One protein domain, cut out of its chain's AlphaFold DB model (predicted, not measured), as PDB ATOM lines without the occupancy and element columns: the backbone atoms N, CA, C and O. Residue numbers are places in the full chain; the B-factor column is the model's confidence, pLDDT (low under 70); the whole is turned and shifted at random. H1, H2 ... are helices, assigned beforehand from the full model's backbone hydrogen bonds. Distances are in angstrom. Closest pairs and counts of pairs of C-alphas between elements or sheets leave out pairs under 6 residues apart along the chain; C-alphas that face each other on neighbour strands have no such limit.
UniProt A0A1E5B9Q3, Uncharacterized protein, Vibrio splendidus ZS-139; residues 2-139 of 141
ATOM      1  N   ARG A   2       6.092 -66.743 -44.543       88.69
ATOM      2  CA  ARG A   2       6.239 -65.878 -43.343       88.69
ATOM      3  C   ARG A   2       7.555 -65.090 -43.259       88.69
ATOM      4  O   ARG A   2       7.551 -63.908 -42.950       88.69
ATOM      5  N   TRP A   3       8.678 -65.736 -43.562       91.81
ATOM      6  CA  TRP A   3       9.990 -65.085 -43.529       91.81
ATOM      7  C   TRP A   3      10.167 -63.998 -44.597       91.81
ATOM      8  O   TRP A   3      10.846 -63.006 -44.355       91.81
ATOM      9  N   LEU A   4       9.540 -64.170 -45.765       93.12
ATOM     10  CA  LEU A   4       9.558 -63.166 -46.826       93.12
ATOM     11  C   LEU A   4       8.761 -61.927 -46.404       93.12
ATOM     12  O   LEU A   4       9.245 -60.820 -46.597       93.12
ATOM     13  N   ILE A   5       7.611 -62.128 -45.746       95.19
ATOM     14  CA  ILE A   5       6.802 -61.042 -45.171       95.19
ATOM     15  C   ILE A   5       7.623 -60.244 -44.154       95.19
ATOM     16  O   ILE A   5       7.728 -59.030 -44.255       95.19
ATOM     17  N   ILE A   6       8.272 -60.916 -43.200       96.19
ATOM     18  CA  ILE A   6       9.070 -60.228 -42.171       96.19
ATOM     19  C   ILE A   6      10.220 -59.434 -42.804       96.19
ATOM     20  O   ILE A   6      10.427 -58.272 -42.467       96.19
ATOM     21  N   LYS A   7      10.952 -60.040 -43.748       96.25
ATOM     22  CA  LYS A   7      12.057 -59.370 -44.445       96.25
ATOM     23  C   LYS A   7      11.593 -58.162 -45.245       96.25
ATOM     24  O   LYS A   7      12.228 -57.116 -45.183       96.25
ATOM     25  N   ASN A   8      10.504 -58.301 -45.989       97.31
ATOM     26  CA  ASN A   8       9.984 -57.213 -46.799       97.31
ATOM     27  C   ASN A   8       9.394 -56.094 -45.932       97.31
ATOM     28  O   ASN A   8       9.655 -54.930 -46.215       97.31
ATOM     29  N   ALA A   9       8.698 -56.413 -44.838       97.88
ATOM     30  CA  ALA A   9       8.256 -55.416 -43.863       97.88
ATOM     31  C   ALA A   9       9.448 -54.655 -43.264       97.88
ATOM     32  O   ALA A   9       9.424 -53.431 -43.205       97.88
ATOM     33  N   PHE A  10      10.520 -55.367 -42.895       98.00
ATOM     34  CA  PHE A  10      11.746 -54.746 -42.395       98.00
ATOM     35  C   PHE A  10      12.373 -53.804 -43.431       98.00
ATOM     36  O   PHE A  10      12.609 -52.647 -43.116       98.00
ATOM     37  N   ILE A  11      12.563 -54.258 -44.675       97.81
ATOM     38  CA  ILE A  11      13.108 -53.430 -45.766       97.81
ATOM     39  C   ILE A  11      12.228 -52.200 -46.015       97.81
ATOM     40  O   ILE A  11      12.742 -51.090 -46.103       97.81
ATOM     41  N   THR A  12      10.909 -52.391 -46.082       98.06
ATOM     42  CA  THR A  12       9.931 -51.314 -46.295       98.06
ATOM     43  C   THR A  12      10.037 -50.263 -45.197       98.06
ATOM     44  O   THR A  12      10.148 -49.073 -45.482       98.06
ATOM     45  N   PHE A  13      10.090 -50.702 -43.939       98.06
ATOM     46  CA  PHE A  13      10.284 -49.804 -42.809       98.06
ATOM     47  C   PHE A  13      11.646 -49.109 -42.850       98.06
ATOM     48  O   PHE A  13      11.709 -47.908 -42.631       98.06
ATOM     49  N   THR A  14      12.736 -49.813 -43.166       97.69
ATOM     50  CA  THR A  14      14.078 -49.215 -43.252       97.69
ATOM     51  C   THR A  14      14.158 -48.144 -44.335       97.69
ATOM     52  O   THR A  14      14.734 -47.088 -44.089       97.69
ATOM     53  N   ILE A  15      13.568 -48.373 -45.510       97.75
ATOM     54  CA  ILE A  15      13.523 -47.368 -46.581       97.75
ATOM     55  C   ILE A  15      12.671 -46.172 -46.144       97.75
ATOM     56  O   ILE A  15      13.114 -45.033 -46.275       97.75
ATOM     57  N   GLY A  16      11.491 -46.416 -45.562       96.94
ATOM     58  CA  GLY A  16      10.634 -45.356 -45.025       96.94
ATOM     59  C   GLY A  16      11.335 -44.533 -43.942       96.94
ATOM     60  O   GLY A  16      11.333 -43.310 -43.996       96.94
ATOM     61  N   PHE A  17      12.018 -45.191 -43.008       95.62
ATOM     62  CA  PHE A  17      12.825 -44.531 -41.987       95.62
ATOM     63  C   PHE A  17      14.004 -43.763 -42.593       95.62
ATOM     64  O   PHE A  17      14.322 -42.677 -42.128       95.62
ATOM     65  N   GLY A  18      14.618 -44.274 -43.663       95.69
ATOM     66  CA  GLY A  18      15.636 -43.552 -44.423       95.69
ATOM     67  C   GLY A  18      15.114 -42.229 -44.987       95.69
ATOM     68  O   GLY A  18      15.805 -41.218 -44.905       95.69
ATOM     69  N   ILE A  19      13.873 -42.202 -45.486       94.56
ATOM     70  CA  ILE A  19      13.208 -40.966 -45.926       94.56
ATOM     71  C   ILE A  19      13.054 -39.995 -44.746       94.56
ATOM     72  O   ILE A  19      13.485 -38.849 -44.846       94.56
ATOM     73  N   VAL A  20      12.519 -40.461 -43.614       93.19
ATOM     74  CA  VAL A  20      12.358 -39.658 -42.381       93.19
ATOM     75  C   VAL A  20      13.694 -39.083 -41.901       93.19
ATOM     76  O   VAL A  20      13.811 -37.899 -41.581       93.19
ATOM     77  N   TRP A  21      14.736 -39.912 -41.896       93.38
ATOM     78  CA  TRP A  21      16.084 -39.524 -41.499       93.38
ATOM     79  C   TRP A  21      16.668 -38.441 -42.410       93.38
ATOM     80  O   TRP A  21      17.277 -37.486 -41.936       93.38
ATOM     81  N   LEU A  22      16.467 -38.564 -43.724       92.12
ATOM     82  CA  LEU A  22      16.946 -37.577 -44.692       92.12
ATOM     83  C   LEU A  22      16.215 -36.241 -44.554       92.12
ATOM     84  O   LEU A  22      16.860 -35.194 -44.584       92.12
ATOM     85  N   ILE A  23      14.893 -36.265 -44.367       90.56
ATOM     86  CA  ILE A  23      14.086 -35.049 -44.206       90.56
ATOM     87  C   ILE A  23      14.491 -34.292 -42.939       90.56
ATOM     88  O   ILE A  23      14.743 -33.091 -42.991       90.56
ATOM     89  N   SER A  24      14.657 -35.014 -41.832       88.94
ATOM     90  CA  SER A  24      15.116 -34.462 -40.550       88.94
ATOM     91  C   SER A  24      16.605 -34.101 -40.514       88.94
ATOM     92  O   SER A  24      17.111 -33.684 -39.473       88.94
ATOM     93  N   ARG A  25      17.347 -34.282 -41.618       89.50
ATOM     94  CA  ARG A  25      18.808 -34.081 -41.693       89.50
ATOM     95  C   ARG A  25      19.582 -34.855 -40.614       89.50
ATOM     96  O   ARG A  25      20.651 -34.432 -40.183       89.50
ATOM     97  N   GLY A  26      19.040 -35.997 -40.199       88.56
ATOM     98  CA  GLY A  26      19.584 -36.858 -39.154       88.56
ATOM     99  C   GLY A  26      19.211 -36.479 -37.721       88.56
ATOM    100  O   GLY A  26      19.628 -37.177 -36.801       88.56
ATOM    101  N   ASP A  27      18.402 -35.437 -37.512       87.81
ATOM    102  CA  ASP A  27      18.013 -34.968 -36.174       87.81
ATOM    103  C   ASP A  27      16.657 -35.519 -35.695       87.81
ATOM    104  O   ASP A  27      16.038 -35.011 -34.755       87.81
ATOM    105  N   TYR A  28      16.174 -36.588 -36.337       88.44
ATOM    106  CA  TYR A  28      14.869 -37.173 -36.040       88.44
ATOM    107  C   TYR A  28      14.707 -37.553 -34.561       88.44
ATOM    108  O   TYR A  28      13.682 -37.260 -33.957       88.44
ATOM    109  N   LEU A  29      15.707 -38.200 -33.951       88.94
ATOM    110  CA  LEU A  29      15.593 -38.681 -32.567       88.94
ATOM    111  C   LEU A  29      15.508 -37.534 -31.554       88.94
ATOM    112  O   LEU A  29      14.754 -37.623 -30.583       88.94
ATOM    113  N   THR A  30      16.253 -36.452 -31.785       89.31
ATOM    114  CA  THR A  30      16.170 -35.232 -30.974       89.31
ATOM    115  C   THR A  30      14.797 -34.598 -31.129       89.31
ATOM    116  O   THR A  30      14.140 -34.293 -30.135       89.31
ATOM    117  N   THR A  31      14.323 -34.488 -32.369       89.00
ATOM    118  CA  THR A  31      13.018 -33.910 -32.696       89.00
ATOM    119  C   THR A  31      11.880 -34.705 -32.056       89.00
ATOM    120  O   THR A  31      11.072 -34.143 -31.321       89.00
ATOM    121  N   ALA A  32      11.888 -36.032 -32.187       89.25
ATOM    122  CA  ALA A  32      10.894 -36.915 -31.580       89.25
ATOM    123  C   ALA A  32      10.914 -36.881 -30.039       89.25
ATOM    124  O   ALA A  32       9.893 -37.124 -29.397       89.25
ATOM    125  N   SER A  33      12.055 -36.547 -29.425       89.81
ATOM    126  CA  SER A  33      12.152 -36.350 -27.970       89.81
ATOM    127  C   SER A  33      11.447 -35.071 -27.504       89.81
ATOM    128  O   SER A  33      10.936 -35.029 -26.385       89.81
ATOM    129  N   VAL A  34      11.395 -34.043 -28.357       90.94
ATOM    130  CA  VAL A  34      10.653 -32.792 -28.119       90.94
ATOM    131  C   VAL A  34       9.176 -32.941 -28.495       90.94
ATOM    132  O   VAL A  34       8.308 -32.409 -27.802       90.94
ATOM    133  N   TYR A  35       8.888 -33.715 -29.545       90.25
ATOM    134  CA  TYR A  35       7.550 -33.984 -30.068       90.25
ATOM    135  C   TYR A  35       7.242 -35.491 -30.001       90.25
ATOM    136  O   TYR A  35       7.331 -36.192 -31.010       90.25
ATOM    137  N   PRO A  36       6.825 -36.026 -28.831       88.62
ATOM    138  CA  PRO A  36       6.633 -37.468 -28.630       88.62
ATOM    139  C   PRO A  36       5.629 -38.126 -29.580       88.62
ATOM    140  O   PRO A  36       5.618 -39.347 -29.742       88.62
ATOM    141  N   ILE A  37       4.775 -37.323 -30.213       90.94
ATOM    142  CA  ILE A  37       3.832 -37.776 -31.226       90.94
ATOM    143  C   ILE A  37       4.525 -38.443 -32.422       90.94
ATOM    144  O   ILE A  37       3.976 -39.376 -33.010       90.94
ATOM    145  N   ASP A  38       5.756 -38.044 -32.727       90.69
ATOM    146  CA  ASP A  38       6.563 -38.627 -33.796       90.69
ATOM    147  C   ASP A  38       6.869 -40.098 -33.522       90.69
ATOM    148  O   ASP A  38       6.787 -40.924 -34.432       90.69
ATOM    149  N   PHE A  39       7.094 -40.477 -32.257       92.38
ATOM    150  CA  PHE A  39       7.231 -41.888 -31.891       92.38
ATOM    151  C   PHE A  39       5.955 -42.680 -32.178       92.38
ATOM    152  O   PHE A  39       6.038 -43.822 -32.629       92.38
ATOM    153  N   VAL A  40       4.774 -42.096 -31.963       92.88
ATOM    154  CA  VAL A  40       3.498 -42.771 -32.253       92.88
ATOM    155  C   VAL A  40       3.348 -43.013 -33.754       92.88
ATOM    156  O   VAL A  40       3.006 -44.123 -34.169       92.88
ATOM    157  N   PHE A  41       3.665 -42.018 -34.583       93.06
ATOM    158  CA  PHE A  41       3.635 -42.175 -36.039       93.06
ATOM    159  C   PHE A  41       4.739 -43.096 -36.563       93.06
ATOM    160  O   PHE A  41       4.534 -43.785 -37.562       93.06
ATOM    161  N   LEU A  42       5.871 -43.199 -35.866       93.88
ATOM    162  CA  LEU A  42       6.911 -44.173 -36.184       93.88
ATOM    163  C   LEU A  42       6.418 -45.601 -35.937       93.88
ATOM    164  O   LEU A  42       6.573 -46.464 -36.803       93.88
ATOM    165  N   TRP A  43       5.765 -45.844 -34.796       94.62
ATOM    166  CA  TRP A  43       5.114 -47.123 -34.504       94.62
ATOM    167  C   TRP A  43       4.026 -47.453 -35.523       94.62
ATOM    168  O   TRP A  43       3.958 -48.587 -36.003       94.62
ATOM    169  N   LEU A  44       3.222 -46.464 -35.919       94.62
ATOM    170  CA  LEU A  44       2.266 -46.623 -37.013       94.62
ATOM    171  C   LEU A  44       2.980 -47.021 -38.314       94.62
ATOM    172  O   LEU A  44       2.529 -47.935 -38.999       94.62
ATOM    173  N   GLY A  45       4.126 -46.412 -38.620       96.12
ATOM    174  CA  GLY A  45       4.974 -46.772 -39.755       96.12
ATOM    175  C   GLY A  45       5.435 -48.234 -39.734       96.12
ATOM    176  O   GLY A  45       5.424 -48.885 -40.781       96.12
ATOM    177  N   VAL A  46       5.777 -48.787 -38.565       96.88
ATOM    178  CA  VAL A  46       6.113 -50.219 -38.408       96.88
ATOM    179  C   VAL A  46       4.906 -51.100 -38.738       96.88
ATOM    180  O   VAL A  46       5.019 -52.058 -39.505       96.88
ATOM    181  N   VAL A  47       3.734 -50.765 -38.193       97.12
ATOM    182  CA  VAL A  47       2.489 -51.513 -38.428       97.12
ATOM    183  C   VAL A  47       2.109 -51.482 -39.910       97.12
ATOM    184  O   VAL A  47       1.834 -52.525 -40.509       97.12
ATOM    185  N   LEU A  48       2.162 -50.302 -40.529       97.56
ATOM    186  CA  LEU A  48       1.869 -50.112 -41.947       97.56
ATOM    187  C   LEU A  48       2.870 -50.841 -42.851       97.56
ATOM    188  O   LEU A  48       2.455 -51.366 -43.878       97.56
ATOM    189  N   ALA A  49       4.146 -50.955 -42.470       97.94
ATOM    190  CA  ALA A  49       5.122 -51.746 -43.223       97.94
ATOM    191  C   ALA A  49       4.774 -53.243 -43.210       97.94
ATOM    192  O   ALA A  49       4.929 -53.934 -44.219       97.94
ATOM    193  N   GLY A  50       4.257 -53.740 -42.081       97.44
ATOM    194  CA  GLY A  50       3.717 -55.093 -41.970       97.44
ATOM    195  C   GLY A  50       2.555 -55.326 -42.937       97.44
ATOM    196  O   GLY A  50       2.588 -56.278 -43.717       97.44
ATOM    197  N   PHE A  51       1.567 -54.426 -42.942       97.69
ATOM    198  CA  PHE A  51       0.437 -54.495 -43.874       97.69
ATOM    199  C   PHE A  51       0.881 -54.386 -45.332       97.69
ATOM    200  O   PHE A  51       0.528 -55.252 -46.133       97.69
ATOM    201  N   ALA A  52       1.702 -53.388 -45.666       97.50
ATOM    202  CA  ALA A  52       2.268 -53.222 -46.999       97.50
ATOM    203  C   ALA A  52       2.952 -54.512 -47.453       97.50
ATOM    204  O   ALA A  52       2.729 -54.973 -48.569       97.50
ATOM    205  N   SER A  53       3.707 -55.166 -46.569       97.25
ATOM    206  CA  SER A  53       4.354 -56.424 -46.908       97.25
ATOM    207  C   SER A  53       3.395 -57.587 -47.143       97.25
ATOM    208  O   SER A  53       3.696 -58.435 -47.980       97.25
ATOM    209  N   ILE A  54       2.306 -57.693 -46.385       96.81
ATOM    210  CA  ILE A  54       1.326 -58.769 -46.573       96.81
ATOM    211  C   ILE A  54       0.641 -58.599 -47.931       96.81
ATOM    212  O   ILE A  54       0.631 -59.535 -48.728       96.81
ATOM    213  N   TYR A  55       0.137 -57.396 -48.214       96.81
ATOM    214  CA  TYR A  55      -0.602 -57.117 -49.446       96.81
ATOM    215  C   TYR A  55       0.286 -57.161 -50.692       96.81
ATOM    216  O   TYR A  55      -0.104 -57.748 -51.694       96.81
ATOM    217  N   THR A  56       1.507 -56.622 -50.627       96.75
ATOM    218  CA  THR A  56       2.437 -56.657 -51.771       96.75
ATOM    219  C   THR A  56       2.815 -58.082 -52.159       96.75
ATOM    220  O   THR A  56       2.876 -58.380 -53.348       96.75
ATOM    221  N   ILE A  57       3.029 -58.979 -51.189       95.06
ATOM    222  CA  ILE A  57       3.321 -60.391 -51.469       95.06
ATOM    223  C   ILE A  57       2.101 -61.094 -52.070       95.06
ATOM    224  O   ILE A  57       2.265 -61.797 -53.063       95.06
ATOM    225  N   ASP A  58       0.896 -60.888 -51.526       94.31
ATOM    226  CA  ASP A  58      -0.339 -61.458 -52.092       94.31
ATOM    227  C   ASP A  58      -0.576 -60.983 -53.538       94.31
ATOM    228  O   ASP A  58      -0.842 -61.796 -54.423       94.31
ATOM    229  N   ASP A  59      -0.381 -59.692 -53.817       93.56
ATOM    230  CA  ASP A  59      -0.478 -59.137 -55.171       93.56
ATOM    231  C   ASP A  59       0.544 -59.764 -56.130       93.56
ATOM    232  O   ASP A  59       0.211 -60.092 -57.273       93.56
ATOM    233  N   LEU A  60       1.780 -59.972 -55.674       93.50
ATOM    234  CA  LEU A  60       2.837 -60.585 -56.481       93.50
ATOM    235  C   LEU A  60       2.575 -62.057 -56.772       93.50
ATOM    236  O   LEU A  60       2.802 -62.501 -57.894       93.50
ATOM    237  N   GLN A  61       2.020 -62.804 -55.816       91.88
ATOM    238  CA  GLN A  61       1.587 -64.183 -56.056       91.88
ATOM    239  C   GLN A  61       0.491 -64.273 -57.130       91.88
ATOM    240  O   GLN A  61       0.344 -65.316 -57.763       91.88
ATOM    241  N   ARG A  62      -0.251 -63.182 -57.355       91.94
ATOM    242  CA  ARG A  62      -1.277 -63.037 -58.401       91.94
ATOM    243  C   ARG A  62      -0.751 -62.350 -59.671       91.94
ATOM    244  O   ARG A  62      -1.549 -61.938 -60.511       91.94
ATOM    245  N   GLY A  63       0.564 -62.155 -59.800       88.75
ATOM    246  CA  GLY A  63       1.197 -61.500 -60.954       88.75
ATOM    247  C   GLY A  63       0.938 -59.990 -61.068       88.75
ATOM    248  O   GLY A  63       1.203 -59.389 -62.107       88.75
ATOM    249  N   SER A  64       0.421 -59.343 -60.020       91.62
ATOM    250  CA  SER A  64       0.007 -57.931 -60.027       91.62
ATOM    251  C   SER A  64       1.073 -56.985 -59.454       91.62
ATOM    252  O   SER A  64       0.778 -56.155 -58.597       91.62
ATOM    253  N   TRP A  65       2.313 -57.059 -59.946       89.94
ATOM    254  CA  TRP A  65       3.454 -56.301 -59.393       89.94
ATOM    255  C   TRP A  65       3.275 -54.772 -59.382       89.94
ATOM    256  O   TRP A  65       3.794 -54.084 -58.503       89.94
ATOM    257  N   HIS A  66       2.507 -54.228 -60.328       91.75
ATOM    258  CA  HIS A  66       2.206 -52.797 -60.400       91.75
ATOM    259  C   HIS A  66       1.399 -52.314 -59.184       91.75
ATOM    260  O   HIS A  66       1.618 -51.201 -58.712       91.75
ATOM    261  N   LYS A  67       0.509 -53.149 -58.626       94.50
ATOM    262  CA  LYS A  67      -0.232 -52.822 -57.396       94.50
ATOM    263  C   LYS A  67       0.705 -52.746 -56.200       94.50
ATOM    264  O   LYS A  67       0.604 -51.818 -55.402       94.50
ATOM    265  N   SER A  68       1.683 -53.645 -56.140       94.62
ATOM    266  CA  SER A  68       2.725 -53.621 -55.117       94.62
ATOM    267  C   SER A  68       3.536 -52.324 -55.174       94.62
ATOM    268  O   SER A  68       3.765 -51.704 -54.138       94.62
ATOM    269  N   ALA A  69       3.903 -51.860 -56.376       95.81
ATOM    270  CA  ALA A  69       4.578 -50.572 -56.554       95.81
ATOM    271  C   ALA A  69       3.721 -49.395 -56.058       95.81
ATOM    272  O   ALA A  69       4.237 -48.494 -55.402       95.81
ATOM    273  N   VAL A  70       2.407 -49.419 -56.303       96.94
ATOM    274  CA  VAL A  70       1.482 -48.404 -55.778       96.94
ATOM    275  C   VAL A  70       1.436 -48.437 -54.247       96.94
ATOM    276  O   VAL A  70       1.554 -47.388 -53.623       96.94
ATOM    277  N   ILE A  71       1.336 -49.617 -53.627       97.56
ATOM    278  CA  ILE A  71       1.338 -49.757 -52.158       97.56
ATOM    279  C   ILE A  71       2.615 -49.163 -51.550       97.56
ATOM    280  O   ILE A  71       2.537 -48.412 -50.575       97.56
ATOM    281  N   TYR A  72       3.782 -49.451 -52.134       97.94
ATOM    282  CA  TYR A  72       5.041 -48.854 -51.684       97.94
ATOM    283  C   TYR A  72       5.058 -47.339 -51.851       97.94
ATOM    284  O   TYR A  72       5.451 -46.640 -50.920       97.94
ATOM    285  N   ALA A  73       4.567 -46.820 -52.978       96.56
ATOM    286  CA  ALA A  73       4.508 -45.380 -53.204       96.56
ATOM    287  C   ALA A  73       3.649 -44.689 -52.138       96.56
ATOM    288  O   ALA A  73       4.084 -43.694 -51.560       96.56
ATOM    289  N   PHE A  74       2.478 -45.245 -51.813       96.19
ATOM    290  CA  PHE A  74       1.633 -44.737 -50.729       96.19
ATOM    291  C   PHE A  74       2.340 -44.777 -49.374       96.19
ATOM    292  O   PHE A  74       2.291 -43.797 -48.632       96.19
ATOM    293  N   TYR A  75       3.024 -45.877 -49.057       97.56
ATOM    294  CA  TYR A  75       3.772 -46.000 -47.807       97.56
ATOM    295  C   TYR A  75       4.889 -44.948 -47.704       97.56
ATOM    296  O   TYR A  75       5.007 -44.268 -46.685       97.56
ATOM    297  N   TYR A  76       5.671 -44.760 -48.769       97.31
ATOM    298  CA  TYR A  76       6.783 -43.809 -48.795       97.31
ATOM    299  C   TYR A  76       6.342 -42.354 -48.824       97.31
ATOM    300  O   TYR A  76       6.955 -41.534 -48.143       97.31
ATOM    301  N   TYR A  77       5.249 -42.030 -49.513       95.06
ATOM    302  CA  TYR A  77       4.624 -40.715 -49.386       95.06
ATOM    303  C   TYR A  77       4.083 -40.468 -47.985       95.06
ATOM    304  O   TYR A  77       4.249 -39.370 -47.465       95.06
ATOM    305  N   GLY A  78       3.474 -41.476 -47.360       94.25
ATOM    306  CA  GLY A  78       3.026 -41.388 -45.974       94.25
ATOM    307  C   GLY A  78       4.186 -41.084 -45.030       94.25
ATOM    308  O   GLY A  78       4.101 -40.144 -44.244       94.25
ATOM    309  N   ALA A  79       5.294 -41.819 -45.155       94.75
ATOM    310  CA  ALA A  79       6.515 -41.570 -44.391       94.75
ATOM    311  C   ALA A  79       7.103 -40.176 -44.671       94.75
ATOM    312  O   ALA A  79       7.514 -39.489 -43.746       94.75
ATOM    313  N   PHE A  80       7.103 -39.722 -45.925       94.12
ATOM    314  CA  PHE A  80       7.534 -38.370 -46.269       94.12
ATOM    315  C   PHE A  80       6.645 -37.308 -45.605       94.12
ATOM    316  O   PHE A  80       7.140 -36.462 -44.871       94.12
ATOM    317  N   GLY A  81       5.330 -37.371 -45.812       91.94
ATOM    318  CA  GLY A  81       4.398 -36.359 -45.321       91.94
ATOM    319  C   GLY A  81       4.324 -36.289 -43.802       91.94
ATOM    320  O   GLY A  81       4.289 -35.202 -43.240       91.94
ATOM    321  N   LEU A  82       4.296 -37.440 -43.120       91.06
ATOM    322  CA  LEU A  82       4.164 -37.507 -41.658       91.06
ATOM    323  C   LEU A  82       5.363 -36.939 -40.893       91.06
ATOM    324  O   LEU A  82       5.233 -36.702 -39.697       91.06
ATOM    325  N   PHE A  83       6.510 -36.773 -41.546       91.12
ATOM    326  CA  PHE A  83       7.754 -36.361 -40.896       91.12
ATOM    327  C   PHE A  83       8.455 -35.210 -41.621       91.12
ATOM    328  O   PHE A  83       9.630 -34.949 -41.386       91.12
ATOM    329  N   ALA A  84       7.756 -34.545 -42.536       88.81
ATOM    330  CA  ALA A  84       8.257 -33.357 -43.212       88.81
ATOM    331  C   ALA A  84       7.817 -32.056 -42.537       88.81
ATOM    332  O   ALA A  84       8.416 -31.009 -42.794       88.81
ATOM    333  N   ASP A  85       6.814 -32.107 -41.658       85.12
ATOM    334  CA  ASP A  85       6.468 -30.973 -40.810       85.12
ATOM    335  C   ASP A  85       7.640 -30.635 -39.875       85.12
ATOM    336  O   ASP A  85       8.382 -31.522 -39.470       85.12
ATOM    337  N   GLY A  86       7.894 -29.352 -39.607       80.62
ATOM    338  CA  GLY A  86       9.061 -28.935 -38.813       80.62
ATOM    339  C   GLY A  86      10.422 -29.021 -39.518       80.62
ATOM    340  O   GLY A  86      11.403 -28.459 -39.031       80.62
ATOM    341  N   HIS A  87      10.502 -29.683 -40.673       84.56
ATOM    342  CA  HIS A  87      11.755 -29.909 -41.403       84.56
ATOM    343  C   HIS A  87      11.756 -29.339 -42.826       84.56
ATOM    344  O   HIS A  87      12.812 -29.215 -43.454       84.56
ATOM    345  N   VAL A  88      10.583 -28.966 -43.335       77.44
ATOM    346  CA  VAL A  88      10.394 -28.399 -44.669       77.44
ATOM    347  C   VAL A  88       9.758 -27.016 -44.560       77.44
ATOM    348  O   VAL A  88       8.826 -26.806 -43.790       77.44
ATOM    349  N   ALA A  89      10.265 -26.078 -45.368       71.62
ATOM    350  CA  ALA A  89       9.699 -24.739 -45.565       71.62
ATOM    351  C   ALA A  89       9.507 -23.899 -44.282       71.62
ATOM    352  O   ALA A  89       8.626 -23.043 -44.243       71.62
ATOM    353  N   ASP A  90      10.333 -24.143 -43.256       74.81
ATOM    354  CA  ASP A  90      10.295 -23.467 -41.949       74.81
ATOM    355  C   ASP A  90       8.923 -23.536 -41.252       74.81
ATOM    356  O   ASP A  90       8.552 -22.663 -40.463       74.81
ATOM    357  N   TRP A  91       8.136 -24.575 -41.552       80.56
ATOM    358  CA  TRP A  91       6.845 -24.785 -40.906       80.56
ATOM    359  C   TRP A  91       7.023 -25.189 -39.449       80.56
ATOM    360  O   TRP A  91       7.980 -25.870 -39.089       80.56
ATOM    361  N   ALA A  92       6.067 -24.791 -38.610       83.69
ATOM    362  CA  ALA A  92       6.032 -25.241 -37.228       83.69
ATOM    363  C   ALA A  92       5.878 -26.768 -37.173       83.69
ATOM    364  O   ALA A  92       5.171 -27.369 -37.986       83.69
ATOM    365  N   HIS A  93       6.544 -27.383 -36.201       88.69
ATOM    366  CA  HIS A  93       6.395 -28.806 -35.949       88.69
ATOM    367  C   HIS A  93       5.029 -29.074 -35.313       88.69
ATOM    368  O   HIS A  93       4.651 -28.396 -34.352       88.69
ATOM    369  N   SER A  94       4.296 -30.061 -35.827       89.88
ATOM    370  CA  SER A  94       2.965 -30.378 -35.309       89.88
ATOM    371  C   SER A  94       3.058 -30.913 -33.884       89.88
ATOM    372  O   SER A  94       3.905 -31.752 -33.571       89.88
ATOM    373  N   THR A  95       2.140 -30.477 -33.027       88.31
ATOM    374  CA  THR A  95       2.086 -30.891 -31.613       88.31
ATOM    375  C   THR A  95       0.957 -31.879 -31.329       88.31
ATOM    376  O   THR A  95       1.030 -32.644 -30.367       88.31
ATOM    377  N   GLY A  96      -0.079 -31.898 -32.174       89.62
ATOM    378  CA  GLY A  96      -1.251 -32.766 -32.027       89.62
ATOM    379  C   GLY A  96      -1.456 -33.748 -33.184       89.62
ATOM    380  O   GLY A  96      -0.979 -33.546 -34.297       89.62
ATOM    381  N   TYR A  97      -2.232 -34.812 -32.937       91.62
ATOM    382  CA  TYR A  97      -2.500 -35.873 -33.927       91.62
ATOM    383  C   TYR A  97      -3.211 -35.364 -35.175       91.62
ATOM    384  O   TYR A  97      -2.826 -35.702 -36.292       91.62
ATOM    385  N   ILE A  98      -4.249 -34.550 -34.982       92.19
ATOM    386  CA  ILE A  98      -5.058 -34.017 -36.083       92.19
ATOM    387  C   ILE A  98      -4.228 -33.047 -36.922       92.19
ATOM    388  O   ILE A  98      -4.242 -33.134 -38.145       92.19
ATOM    389  N   GLU A  99      -3.476 -32.168 -36.260       90.44
ATOM    390  CA  GLU A  99      -2.564 -31.226 -36.908       90.44
ATOM    391  C   GLU A  99      -1.531 -31.966 -37.764       90.44
ATOM    392  O   GLU A  99      -1.396 -31.670 -38.948       90.44
ATOM    393  N   LYS A 100      -0.902 -33.006 -37.207       90.88
ATOM    394  CA  LYS A 100       0.101 -33.813 -37.906       90.88
ATOM    395  C   LYS A 100      -0.465 -34.535 -39.126       90.88
ATOM    396  O   LYS A 100       0.156 -34.534 -40.185       90.88
ATOM    397  N   LEU A 101      -1.665 -35.110 -39.020       92.12
ATOM    398  CA  LEU A 101      -2.342 -35.739 -40.161       92.12
ATOM    399  C   LEU A 101      -2.723 -34.721 -41.242       92.12
ATOM    400  O   LEU A 101      -2.552 -34.996 -42.430       92.12
ATOM    401  N   PHE A 102      -3.225 -33.551 -40.845       92.38
ATOM    402  CA  PHE A 102      -3.600 -32.498 -41.783       92.38
ATOM    403  C   PHE A 102      -2.375 -31.934 -42.508       92.38
ATOM    404  O   PHE A 102      -2.379 -31.854 -43.737       92.38
ATOM    405  N   MET A 103      -1.306 -31.620 -41.769       91.25
ATOM    406  CA  MET A 103      -0.054 -31.162 -42.369       91.25
ATOM    407  C   MET A 103       0.568 -32.224 -43.254       91.25
ATOM    408  O   MET A 103       0.949 -31.910 -44.374       91.25
ATOM    409  N   SER A 104       0.580 -33.485 -42.832       91.88
ATOM    410  CA  SER A 104       1.041 -34.587 -43.675       91.88
ATOM    411  C   SER A 104       0.295 -34.643 -45.010       91.88
ATOM    412  O   SER A 104       0.925 -34.687 -46.067       91.88
ATOM    413  N   GLY A 105      -1.039 -34.553 -44.987       92.25
ATOM    414  CA  GLY A 105      -1.852 -34.509 -46.203       92.25
ATOM    415  C   GLY A 105      -1.527 -33.309 -47.096       92.25
ATOM    416  O   GLY A 105      -1.385 -33.464 -48.309       92.25
ATOM    417  N   PHE A 106      -1.355 -32.127 -46.501       91.62
ATOM    418  CA  PHE A 106      -0.982 -30.916 -47.229       91.62
ATOM    419  C   PHE A 106       0.418 -31.021 -47.851       91.62
ATOM    420  O   PHE A 106       0.592 -30.711 -49.028       91.62
ATOM    421  N   ILE A 107       1.402 -31.533 -47.107       91.50
ATOM    422  CA  ILE A 107       2.770 -31.758 -47.588       91.50
ATOM    423  C   ILE A 107       2.774 -32.740 -48.751       91.50
ATOM    424  O   ILE A 107       3.389 -32.465 -49.782       91.50
ATOM    425  N   ILE A 108       2.072 -33.869 -48.611       92.31
ATOM    426  CA  ILE A 108       1.948 -34.856 -49.685       92.31
ATOM    427  C   ILE A 108       1.364 -34.172 -50.917       92.31
ATOM    428  O   ILE A 108       1.989 -34.216 -51.974       92.31
ATOM    429  N   PHE A 109       0.239 -33.467 -50.775       92.00
ATOM    430  CA  PHE A 109      -0.407 -32.766 -51.883       92.00
ATOM    431  C   PHE A 109       0.537 -31.794 -52.598       92.00
ATOM    432  O   PHE A 109       0.679 -31.875 -53.814       92.00
ATOM    433  N   VAL A 110       1.232 -30.921 -51.864       90.56
ATOM    434  CA  VAL A 110       2.178 -29.959 -52.454       90.56
ATOM    435  C   VAL A 110       3.353 -30.679 -53.123       90.56
ATOM    436  O   VAL A 110       3.764 -30.314 -54.225       90.56
ATOM    437  N   SER A 111       3.872 -31.739 -52.502       89.69
ATOM    438  CA  SER A 111       5.018 -32.491 -53.023       89.69
ATOM    439  C   SER A 111       4.726 -33.232 -54.328       89.69
ATOM    440  O   SER A 111       5.649 -33.407 -55.126       89.69
ATOM    441  N   LEU A 112       3.463 -33.587 -54.600       89.81
ATOM    442  CA  LEU A 112       3.040 -34.201 -55.866       89.81
ATOM    443  C   LEU A 112       3.266 -33.285 -57.075       89.81
ATOM    444  O   LEU A 112       3.452 -33.780 -58.183       89.81
ATOM    445  N   PHE A 113       3.274 -31.966 -56.865       88.75
ATOM    446  CA  PHE A 113       3.553 -30.980 -57.914       88.75
ATOM    447  C   PHE A 113       5.044 -30.629 -58.025       88.75
ATOM    448  O   PHE A 113       5.435 -29.870 -58.912       88.75
ATOM    449  N   SER A 114       5.894 -31.184 -57.155       87.56
ATOM    450  CA  SER A 114       7.347 -31.132 -57.328       87.56
ATOM    451  C   SER A 114       7.807 -32.226 -58.298       87.56
ATOM    452  O   SER A 114       7.147 -33.245 -58.441       87.56
ATOM    453  N   ILE A 115       8.953 -32.055 -58.961       88.69
ATOM    454  CA  ILE A 115       9.503 -33.112 -59.837       88.69
ATOM    455  C   ILE A 115      10.286 -34.149 -59.020       88.69
ATOM    456  O   ILE A 115      10.238 -35.344 -59.300       88.69
ATOM    457  N   VAL A 116      11.015 -33.695 -58.000       88.94
ATOM    458  CA  VAL A 116      12.016 -34.512 -57.302       88.94
ATOM    459  C   VAL A 116      11.371 -35.566 -56.402       88.94
ATOM    460  O   VAL A 116      11.747 -36.735 -56.485       88.94
ATOM    461  N   VAL A 117      10.393 -35.187 -55.571       90.50
ATOM    462  CA  VAL A 117       9.780 -36.120 -54.609       90.50
ATOM    463  C   VAL A 117       9.038 -37.256 -55.326       90.50
ATOM    464  O   VAL A 117       9.339 -38.415 -55.025       90.50
ATOM    465  N   PRO A 118       8.165 -36.997 -56.325       93.50
ATOM    466  CA  PRO A 118       7.491 -38.073 -57.041       93.50
ATOM    467  C   PRO A 118       8.433 -38.982 -57.798       93.50
ATOM    468  O   PRO A 118       8.222 -40.192 -57.783       93.50
ATOM    469  N   LEU A 119       9.481 -38.432 -58.415       94.69
ATOM    470  CA  LEU A 119      10.456 -39.241 -59.134       94.69
ATOM    471  C   LEU A 119      11.167 -40.211 -58.187       94.69
ATOM    472  O   LEU A 119      11.198 -41.407 -58.459       94.69
ATOM    473  N   ILE A 120      11.676 -39.723 -57.051       93.81
ATOM    474  CA  ILE A 120      12.369 -40.565 -56.067       93.81
ATOM    475  C   ILE A 120      11.423 -41.634 -55.517       93.81
ATOM    476  O   ILE A 120      11.766 -42.817 -55.556       93.81
ATOM    477  N   VAL A 121      10.232 -41.241 -55.048       95.62
ATOM    478  CA  VAL A 121       9.253 -42.171 -54.458       95.62
ATOM    479  C   VAL A 121       8.812 -43.222 -55.475       95.62
ATOM    480  O   VAL A 121       8.751 -44.407 -55.148       95.62
ATOM    481  N   PHE A 122       8.548 -42.826 -56.718       95.50
ATOM    482  CA  PHE A 122       8.199 -43.762 -57.781       95.50
ATOM    483  C   PHE A 122       9.341 -44.744 -58.055       95.50
ATOM    484  O   PHE A 122       9.122 -45.957 -58.056       95.50
ATOM    485  N   THR A 123      10.569 -44.245 -58.222       96.44
ATOM    486  CA  THR A 123      11.740 -45.074 -58.521       96.44
ATOM    487  C   THR A 123      11.995 -46.112 -57.432       96.44
ATOM    488  O   THR A 123      12.102 -47.296 -57.751       96.44
ATOM    489  N   ILE A 124      12.035 -45.720 -56.153       97.06
ATOM    490  CA  ILE A 124      12.266 -46.680 -55.056       97.06
ATOM    491  C   ILE A 124      11.135 -47.714 -54.956       97.06
ATOM    492  O   ILE A 124      11.400 -48.889 -54.711       97.06
ATOM    493  N   SER A 125       9.888 -47.304 -55.216       97.50
ATOM    494  CA  SER A 125       8.716 -48.183 -55.138       97.50
ATOM    495  C   SER A 125       8.716 -49.241 -56.237       97.50
ATOM    496  O   SER A 125       8.463 -50.416 -55.970       97.50
ATOM    497  N   VAL A 126       9.036 -48.840 -57.471       97.50
ATOM    498  CA  VAL A 126       9.150 -49.754 -58.616       97.50
ATOM    499  C   VAL A 126      10.317 -50.714 -58.424       97.50
ATOM    500  O   VAL A 126      10.139 -51.918 -58.604       97.50
ATOM    501  N   ILE A 127      11.489 -50.210 -58.014       97.00
ATOM    502  CA  ILE A 127      12.668 -51.051 -57.765       97.00
ATOM    503  C   ILE A 127      12.348 -52.104 -56.708       97.00
ATOM    504  O   ILE A 127      12.605 -53.286 -56.925       97.00
ATOM    505  N   GLN A 128      11.753 -51.714 -55.581       97.00
ATOM    506  CA  GLN A 128      11.438 -52.673 -54.532       97.00
ATOM    507  C   GLN A 128      10.379 -53.689 -54.957       97.00
ATOM    508  O   GLN A 128      10.556 -54.877 -54.691       97.00
ATOM    509  N   ALA A 129       9.305 -53.256 -55.627       96.69
ATOM    510  CA  ALA A 129       8.285 -54.170 -56.141       96.69
ATOM    511  C   ALA A 129       8.881 -55.197 -57.108       96.69
ATOM    512  O   ALA A 129       8.572 -56.383 -57.010       96.69
ATOM    513  N   HIS A 130       9.776 -54.758 -57.994       95.06
ATOM    514  CA  HIS A 130      10.451 -55.633 -58.945       95.06
ATOM    515  C   HIS A 130      11.423 -56.608 -58.265       95.06
ATOM    516  O   HIS A 130      11.402 -57.805 -58.533       95.06
ATOM    517  N   LEU A 131      12.243 -56.139 -57.321       94.94
ATOM    518  CA  LEU A 131      13.141 -57.024 -56.571       94.94
ATOM    519  C   LEU A 131      12.365 -58.049 -55.735       94.94
ATOM    520  O   LEU A 131      12.773 -59.209 -55.631       94.94
ATOM    521  N   LEU A 132      11.232 -57.643 -55.156       95.56
ATOM    522  CA  LEU A 132      10.365 -58.561 -54.431       95.56
ATOM    523  C   LEU A 132       9.694 -59.569 -55.372       95.56
ATOM    524  O   LEU A 132       9.574 -60.727 -54.977       95.56
ATOM    525  N   SER A 133       9.302 -59.182 -56.593       94.56
ATOM    526  CA  SER A 133       8.693 -60.111 -57.559       94.56
ATOM    527  C   SER A 133       9.632 -61.271 -57.874       94.56
ATOM    528  O   SER A 133       9.245 -62.427 -57.718       94.56
ATOM    529  N   ILE A 134      10.903 -60.969 -58.154       92.62
ATOM    530  CA  ILE A 134      11.955 -61.973 -58.378       92.62
ATOM    531  C   ILE A 134      12.090 -62.898 -57.156       92.62
ATOM    532  O   ILE A 134      12.224 -64.116 -57.282       92.62
ATOM    533  N   ALA A 135      12.045 -62.342 -55.943       91.94
ATOM    534  CA  ALA A 135      12.151 -63.126 -54.713       91.94
ATOM    535  C   ALA A 135      10.923 -64.015 -54.437       91.94
ATOM    536  O   ALA A 135      11.069 -65.064 -53.802       91.94
ATOM    537  N   VAL A 136       9.728 -63.597 -54.867       92.44
ATOM    538  CA  VAL A 136       8.490 -64.387 -54.774       92.44
ATOM    539  C   VAL A 136       8.519 -65.530 -55.787       92.44
ATOM    540  O   VAL A 136       8.297 -66.673 -55.389       92.44
ATOM    541  N   GLU A 137       8.862 -65.251 -57.046       88.62
ATOM    542  CA  GLU A 137       8.965 -66.243 -58.129       88.62
ATOM    543  C   GLU A 137       9.961 -67.359 -57.778       88.62
ATOM    544  O   GLU A 137       9.614 -68.539 -57.805       88.62
ATOM    545  N   ASN A 138      11.157 -66.997 -57.301       86.50
ATOM    546  CA  ASN A 138      12.193 -67.949 -56.879       86.50
ATOM    547  C   ASN A 138      11.797 -68.858 -55.700       86.50
ATOM    548  O   ASN A 138      12.528 -69.789 -55.379       86.50
ATOM    549  N   ARG A 139      10.704 -68.558 -54.987       80.62
ATOM    550  CA  ARG A 139      10.181 -69.393 -53.888       80.62
ATOM    551  C   ARG A 139       8.932 -70.186 -54.267       80.62
ATOM    552  O   ARG A 139       8.443 -70.938 -53.423       80.62
TER     553      ARG A 139
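What this domain is: This is residues 2 to 139 of the 141 residues of an uncharacterized protein of Vibrio splendidus ZS-139 (UniProt A0A1E5B9Q3). Four long helices form an up-and-down bundle, each running against the one before, in two crossed layers: the H3-H4 hairpin packs across H1 and H6. Short H2, loop 83 to 96 and H5 lie at one end. The 138 printed residues, with six named helices and no named strand, are all helix in class, compact with a radius of gyration of the C-alphas of 15.3 A, and span 47 by 30 by 25 A.

Where its parts are: H1, residues 2 to 23, begins at C-alpha (6.239, -65.878, -43.343) and measures 31.8 A. H2 is residues 28 to 34, H3 37 to 61, 36.3 A, H4 65 to 82, H5 97 to 112. H6, residues 116 to 137, ends at C-alpha (8.965, -66.243, -58.129).

How they stand to each other: The hub H4 touches H1, H3, H5 and H6. H3 and H4 form a hairpin at a shallow tilt of 5 degrees; their closest C-alphas, Thr 56 and Ser 68, are 4.5 A apart. H4 and H6 run opposite ways at a steep tilt of 43 degrees, closest C-alphas Ala 69 and Ser 125, 5.0 A. Every O i to N i+4 pair is within hydrogen-bond range in H1 to H6.

The domain as a whole: The C-alphas farthest apart, Asp 90 and Arg 139, are 47.5 A apart. The printed part has no cut; H4 to H5 is a long link. No printed residue is under 70 in pLDDT.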